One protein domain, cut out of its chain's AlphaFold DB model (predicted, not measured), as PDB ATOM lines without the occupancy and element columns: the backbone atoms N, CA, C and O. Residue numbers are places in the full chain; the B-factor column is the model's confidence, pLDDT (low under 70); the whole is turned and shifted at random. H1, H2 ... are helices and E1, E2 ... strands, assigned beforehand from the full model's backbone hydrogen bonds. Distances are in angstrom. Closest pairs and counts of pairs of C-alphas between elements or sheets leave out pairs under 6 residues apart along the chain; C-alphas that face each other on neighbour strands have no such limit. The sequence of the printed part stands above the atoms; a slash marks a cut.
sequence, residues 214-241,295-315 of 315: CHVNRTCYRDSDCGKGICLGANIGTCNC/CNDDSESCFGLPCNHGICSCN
ATOM      1  N   CYS A 214       2.237  -7.817   7.298       94.50
ATOM      2  CA  CYS A 214       3.095  -8.184   6.180       94.50
ATOM      3  C   CYS A 214       4.159  -9.179   6.665       94.50
ATOM      4  O   CYS A 214       4.779  -8.959   7.706       94.50
ATOM      5  N   HIS A 215       4.370 -10.262   5.915       94.31
ATOM      6  CA  HIS A 215       5.403 -11.259   6.195       94.31
ATOM      7  C   HIS A 215       6.511 -11.164   5.147       94.31
ATOM      8  O   HIS A 215       6.266 -11.413   3.967       94.31
ATOM      9  N   VAL A 216       7.722 -10.812   5.583       95.62
ATOM     10  CA  VAL A 216       8.894 -10.685   4.704       95.62
ATOM     11  C   VAL A 216       9.208 -12.042   4.070       95.62
ATOM     12  O   VAL A 216       9.129 -13.069   4.746       95.62
ATOM     13  N   ASN A 217       9.575 -12.047   2.785       95.25
ATOM     14  CA  ASN A 217       9.945 -13.238   2.005       95.25
ATOM     15  C   ASN A 217       8.831 -14.279   1.817       95.25
ATOM     16  O   ASN A 217       9.106 -15.424   1.455       95.25
ATOM     17  N   ARG A 218       7.568 -13.913   2.036       95.12
ATOM     18  CA  ARG A 218       6.443 -14.771   1.660       95.12
ATOM     19  C   ARG A 218       6.245 -14.754   0.142       95.12
ATOM     20  O   ARG A 218       6.303 -13.685  -0.457       95.12
ATOM     21  N   THR A 219       5.952 -15.908  -0.456       96.12
ATOM     22  CA  THR A 219       5.507 -16.012  -1.852       96.12
ATOM     23  C   THR A 219       4.223 -15.216  -2.081       96.12
ATOM     24  O   THR A 219       3.279 -15.309  -1.292       96.12
ATOM     25  N   CYS A 220       4.182 -14.456  -3.169       96.38
ATOM     26  CA  CYS A 220       3.027 -13.658  -3.562       96.38
ATOM     27  C   CYS A 220       2.835 -13.675  -5.080       96.38
ATOM     28  O   CYS A 220       3.794 -13.805  -5.840       96.38
ATOM     29  N   TYR A 221       1.588 -13.524  -5.514       96.31
ATOM     30  CA  TYR A 221       1.203 -13.398  -6.923       96.31
ATOM     31  C   TYR A 221       0.649 -11.999  -7.237       96.31
ATOM     32  O   TYR A 221       0.397 -11.661  -8.390       96.31
ATOM     33  N   ARG A 222       0.468 -11.175  -6.201       95.75
ATOM     34  CA  ARG A 222       0.009  -9.782  -6.250       95.75
ATOM     35  C   ARG A 222       0.279  -9.103  -4.910       95.75
ATOM     36  O   ARG A 222       0.426  -9.771  -3.886       95.75
ATOM     37  N   ASP A 223       0.266  -7.775  -4.891       95.62
ATOM     38  CA  ASP A 223       0.549  -6.982  -3.684       95.62
ATOM     39  C   ASP A 223      -0.406  -7.280  -2.520       95.62
ATOM     40  O   ASP A 223       0.003  -7.286  -1.360       95.62
ATOM     41  N   SER A 224      -1.669  -7.616  -2.811       94.00
ATOM     42  CA  SER A 224      -2.652  -7.953  -1.774       94.00
ATOM     43  C   SER A 224      -2.274  -9.190  -0.957       94.00
ATOM     44  O   SER A 224      -2.703  -9.316   0.190       94.00
ATOM     45  N   ASP A 225      -1.450 -10.087  -1.507       93.50
ATOM     46  CA  ASP A 225      -0.989 -11.286  -0.799       93.50
ATOM     47  C   ASP A 225       0.049 -10.933   0.292       93.50
ATOM     48  O   ASP A 225       0.305 -11.730   1.203       93.50
ATOM     49  N   CYS A 226       0.615  -9.719   0.237       94.81
ATOM     50  CA  CYS A 226       1.593  -9.181   1.182       94.81
ATOM     51  C   CYS A 226       0.977  -8.293   2.278       94.81
ATOM     52  O   CYS A 226       1.701  -7.745   3.113       94.81
ATOM     53  N   GLY A 227      -0.350  -8.132   2.313       92.94
ATOM     54  CA  GLY A 227      -1.030  -7.283   3.293       92.94
ATOM     55  C   GLY A 227      -0.678  -5.801   3.115       92.94
ATOM     56  O   GLY A 227      -1.214  -5.145   2.232       92.94
ATOM     57  N   LYS A 228       0.200  -5.262   3.975       92.81
ATOM     58  CA  LYS A 228       0.702  -3.870   3.886       92.81
ATOM     59  C   LYS A 228       1.988  -3.723   3.056       92.81
ATOM     60  O   LYS A 228       2.490  -2.611   2.929       92.81
ATOM     61  N   GLY A 229       2.552  -4.832   2.578       95.06
ATOM     62  CA  GLY A 229       3.761  -4.840   1.755       95.06
ATOM     63  C   GLY A 229       3.484  -4.765   0.258       95.06
ATOM     64  O   GLY A 229       2.340  -4.651  -0.173       95.06
ATOM     65  N   ILE A 230       4.557  -4.885  -0.519       96.88
ATOM     66  CA  ILE A 230       4.528  -5.002  -1.982       96.88
ATOM     67  C   ILE A 230       5.105  -6.350  -2.408       96.88
ATOM     68  O   ILE A 230       6.008  -6.880  -1.750       96.88
ATOM     69  N   CYS A 231       4.594  -6.904  -3.500       97.75
ATOM     70  CA  CYS A 231       5.099  -8.131  -4.084       97.75
ATOM     71  C   CYS A 231       6.200  -7.800  -5.098       97.75
ATOM     72  O   CYS A 231       5.965  -7.101  -6.080       97.75
ATOM     73  N   LEU A 232       7.418  -8.286  -4.860       97.69
ATOM     74  CA  LEU A 232       8.578  -8.019  -5.710       97.69
ATOM     75  C   LEU A 232       8.911  -9.227  -6.586       97.69
ATOM     76  O   LEU A 232       9.096 -10.331  -6.078       97.69
ATOM     77  N   GLY A 233       9.039  -9.013  -7.894       96.56
ATOM     78  CA  GLY A 233       9.335 -10.053  -8.880       96.56
ATOM     79  C   GLY A 233       9.106  -9.566 -10.312       96.56
ATOM     80  O   GLY A 233       8.518  -8.508 -10.534       96.56
ATOM     81  N   ALA A 234       9.578 -10.333 -11.293       95.38
ATOM     82  CA  ALA A 234       9.312 -10.069 -12.704       95.38
ATOM     83  C   ALA A 234       8.023 -10.783 -13.132       95.38
ATOM     84  O   ALA A 234       7.844 -11.960 -12.827       95.38
ATOM     85  N   ASN A 235       7.145 -10.076 -13.851       95.50
ATOM     86  CA  ASN A 235       5.905 -10.623 -14.414       95.50
ATOM     87  C   ASN A 235       5.050 -11.390 -13.384       95.50
ATOM     88  O   ASN A 235       4.511 -12.453 -13.680       95.50
ATOM     89  N   ILE A 236       4.949 -10.878 -12.158       97.12
ATOM     90  CA  ILE A 236       4.244 -11.535 -11.050       97.12
ATOM     91  C   ILE A 236       2.781 -11.797 -11.423       97.12
ATOM     92  O   ILE A 236       2.131 -10.952 -12.039       97.12
ATOM     93  N   GLY A 237       2.268 -12.965 -11.038       96.62
ATOM     94  CA  GLY A 237       0.871 -13.325 -11.246       96.62
ATOM     95  C   GLY A 237       0.554 -13.575 -12.713       96.62
ATOM     96  O   GLY A 237      -0.579 -13.359 -13.126       96.62
ATOM     97  N   THR A 238       1.542 -13.988 -13.515       97.56
ATOM     98  CA  THR A 238       1.353 -14.339 -14.930       97.56
ATOM     99  C   THR A 238       1.956 -15.696 -15.285       97.56
ATOM    100  O   THR A 238       2.880 -16.170 -14.623       97.56
ATOM    101  N   CYS A 239       1.426 -16.347 -16.322       97.94
ATOM    102  CA  CYS A 239       1.854 -17.691 -16.709       97.94
ATOM    103  C   CYS A 239       3.318 -17.731 -17.183       97.94
ATOM    104  O   CYS A 239       3.705 -16.994 -18.100       97.94
ATOM    105  N   ASN A 240       4.120 -18.638 -16.613       97.19
ATOM    106  CA  ASN A 240       5.527 -18.812 -16.967       97.19
ATOM    107  C   ASN A 240       5.724 -19.894 -18.038       97.19
ATOM    108  O   ASN A 240       5.981 -21.058 -17.737       97.19
ATOM    109  N   CYS A 241       5.669 -19.505 -19.310       97.50
ATOM    110  CA  CYS A 241       5.929 -20.436 -20.411       97.50
ATOM    111  C   CYS A 241       7.385 -20.899 -20.518       97.50
ATOM    112  O   CYS A 241       7.633 -21.932 -21.132       97.50
ATOM    113  N   CYS A 295      -2.608 -15.286 -13.493       96.25
ATOM    114  CA  CYS A 295      -2.766 -16.518 -12.731       96.25
ATOM    115  C   CYS A 295      -2.547 -16.274 -11.237       96.25
ATOM    116  O   CYS A 295      -2.020 -15.243 -10.825       96.25
ATOM    117  N   ASN A 296      -2.967 -17.251 -10.437       92.25
ATOM    118  CA  ASN A 296      -2.676 -17.330  -9.007       92.25
ATOM    119  C   ASN A 296      -1.902 -18.637  -8.745       92.25
ATOM    120  O   ASN A 296      -1.367 -19.238  -9.674       92.25
ATOM    121  N   ASP A 297      -1.906 -19.116  -7.503       87.62
ATOM    122  CA  ASP A 297      -1.302 -20.397  -7.104       87.62
ATOM    123  C   ASP A 297      -1.883 -21.623  -7.848       87.62
ATOM    124  O   ASP A 297      -1.306 -22.710  -7.861       87.62
ATOM    125  N   ASP A 298      -3.022 -21.442  -8.521       87.50
ATOM    126  CA  ASP A 298      -3.673 -22.467  -9.323       87.50
ATOM    127  C   ASP A 298      -3.074 -22.556 -10.737       87.50
ATOM    128  O   ASP A 298      -3.333 -21.726 -11.621       87.50
ATOM    129  N   SER A 299      -2.337 -23.643 -10.980       85.94
ATOM    130  CA  SER A 299      -1.725 -23.958 -12.278       85.94
ATOM    131  C   SER A 299      -2.734 -24.255 -13.394       85.94
ATOM    132  O   SER A 299      -2.384 -24.218 -14.573       85.94
ATOM    133  N   GLU A 300      -4.008 -24.499 -13.068       92.69
ATOM    134  CA  GLU A 300      -5.055 -24.776 -14.063       92.69
ATOM    135  C   GLU A 300      -5.256 -23.603 -15.031       92.69
ATOM    136  O   GLU A 300      -5.467 -23.800 -16.228       92.69
ATOM    137  N   SER A 301      -5.110 -22.372 -14.530       95.06
ATOM    138  CA  SER A 301      -5.229 -21.149 -15.335       95.06
ATOM    139  C   SER A 301      -4.161 -21.034 -16.429       95.06
ATOM    140  O   SER A 301      -4.397 -20.386 -17.452       95.06
ATOM    141  N   CYS A 302      -3.029 -21.714 -16.242       97.50
ATOM    142  CA  CYS A 302      -1.888 -21.732 -17.148       97.50
ATOM    143  C   CYS A 302      -1.692 -23.091 -17.836       97.50
ATOM    144  O   CYS A 302      -0.587 -23.403 -18.274       97.50
ATOM    145  N   PHE A 303      -2.748 -23.907 -17.930       97.06
ATOM    146  CA  PHE A 303      -2.692 -25.247 -18.528       97.06
ATOM    147  C   PHE A 303      -1.630 -26.155 -17.887       97.06
ATOM    148  O   PHE A 303      -1.007 -26.967 -18.563       97.06
ATOM    149  N   GLY A 304      -1.420 -25.997 -16.580       97.25
ATOM    150  CA  GLY A 304      -0.455 -26.756 -15.791       97.25
ATOM    151  C   GLY A 304       0.918 -26.089 -15.635       97.25
ATOM    152  O   GLY A 304       1.632 -26.421 -14.690       97.25
ATOM    153  N   LEU A 305       1.254 -25.085 -16.458       97.38
ATOM    154  CA  LEU A 305       2.472 -24.289 -16.266       97.38
ATOM    155  C   LEU A 305       2.455 -23.550 -14.913       97.38
ATOM    156  O   LEU A 305       1.386 -23.150 -14.435       97.38
ATOM    157  N   PRO A 306       3.628 -23.295 -14.306       97.00
ATOM    158  CA  PRO A 306       3.718 -22.520 -13.082       97.00
ATOM    159  C   PRO A 306       3.355 -21.052 -13.321       97.00
ATOM    160  O   PRO A 306       3.625 -20.467 -14.374       97.00
ATOM    161  N   CYS A 307       2.780 -20.439 -12.290       97.62
ATOM    162  CA  CYS A 307       2.566 -19.004 -12.236       97.62
ATOM    163  C   CYS A 307       3.840 -18.310 -11.728       97.62
ATOM    164  O   CYS A 307       4.460 -18.761 -10.760       97.62
ATOM    165  N   ASN A 308       4.250 -17.216 -12.372       97.12
ATOM    166  CA  ASN A 308       5.348 -16.383 -11.887       97.12
ATOM    167  C   ASN A 308       4.972 -15.803 -10.520       97.12
ATOM    168  O   ASN A 308       3.960 -15.112 -10.392       97.12
ATOM    169  N   HIS A 309       5.795 -16.064  -9.510       97.25
ATOM    170  CA  HIS A 309       5.607 -15.530  -8.167       97.25
ATOM    171  C   HIS A 309       6.723 -14.557  -7.804       97.25
ATOM    172  O   HIS A 309       7.847 -14.643  -8.300       97.25
ATOM    173  N   GLY A 310       6.388 -13.633  -6.918       97.44
ATOM    174  CA  GLY A 310       7.327 -12.747  -6.264       97.44
ATOM    175  C   GLY A 310       7.525 -13.107  -4.798       97.44
ATOM    176  O   GLY A 310       7.024 -14.119  -4.295       97.44
ATOM    177  N   ILE A 311       8.238 -12.224  -4.109       97.50
ATOM    178  CA  ILE A 311       8.436 -12.248  -2.663       97.50
ATOM    179  C   ILE A 311       7.921 -10.953  -2.036       97.50
ATOM    180  O   ILE A 311       8.110  -9.861  -2.574       97.50
ATOM    181  N   CYS A 312       7.276 -11.063  -0.881       97.62
ATOM    182  CA  CYS A 312       6.766  -9.909  -0.157       97.62
ATOM    183  C   CYS A 312       7.890  -9.091   0.486       97.62
ATOM    184  O   CYS A 312       8.690  -9.618   1.266       97.62
ATOM    185  N   SER A 313       7.879  -7.783   0.222       97.50
ATOM    186  CA  SER A 313       8.684  -6.775   0.912       97.50
ATOM    187  C   SER A 313       7.801  -5.949   1.841       97.50
ATOM    188  O   SER A 313       6.807  -5.365   1.404       97.50
ATOM    189  N   CYS A 314       8.162  -5.906   3.123       95.69
ATOM    190  CA  CYS A 314       7.424  -5.194   4.163       95.69
ATOM    191  C   CYS A 314       8.151  -3.904   4.533       95.69
ATOM    192  O   CYS A 314       9.339  -3.956   4.847       95.69
ATOM    193  N   ASN A 315       7.423  -2.787   4.519       86.81
ATOM    194  CA  ASN A 315       7.905  -1.473   4.945       86.81
ATOM    195  C   ASN A 315       7.455  -1.142   6.369       86.81
ATOM    196  O   ASN A 315       6.355  -1.603   6.761       86.81
TER     197      ASN A 315
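AT A GLANCE: This is residues 214 to 241 and 295 to 315 of the 315 residues of an uncharacterized protein of Dictyocaulus viviparus (UniProt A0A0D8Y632). With little regular structure, this is a rod made mostly of loops: the small sheet of E1 and E2, with H1 next to it, lies toward one end, and H2 toward the other. The printed part has 49 residues, with H1, E1, H2 and E2 in that order; the sheet is antiparallel, and the class is mixed, with 15 residues in named elements. It is compact, with a radius of gyration of the C-alphas of 10.7 A, and spans 35 by 16 by 12 A.

IN THESE COORDINATES: H1 is residues 223 to 226, beginning at C-alpha 223 (0.549, -6.982, -3.684). E1 is residues 230 to 232, H2 residues 299 to 302. E2, residues 310 to 313, is 9.4 A long and ends at C-alpha 313 (8.684, -6.775, 0.912).

HOW THE PARTS SIT: The closest C-alphas of H1 and E1, Asp 223 and Cys 231, are 4.7 A apart. E1 and E2 are antiparallel, with N 232 and O 311 within hydrogen-bond range at 2.9 A. Residues 219 to 220 pair antiparallel with 310 to 311. H1 and H2 are apart; both are too short for an O i to N i+4 pair.

THE WHOLE: Residues 242 to 294 are not printed; C-alphas 241 and 295 are 12.2 A apart across the cut. No printed residue is under 70 in pLDDT.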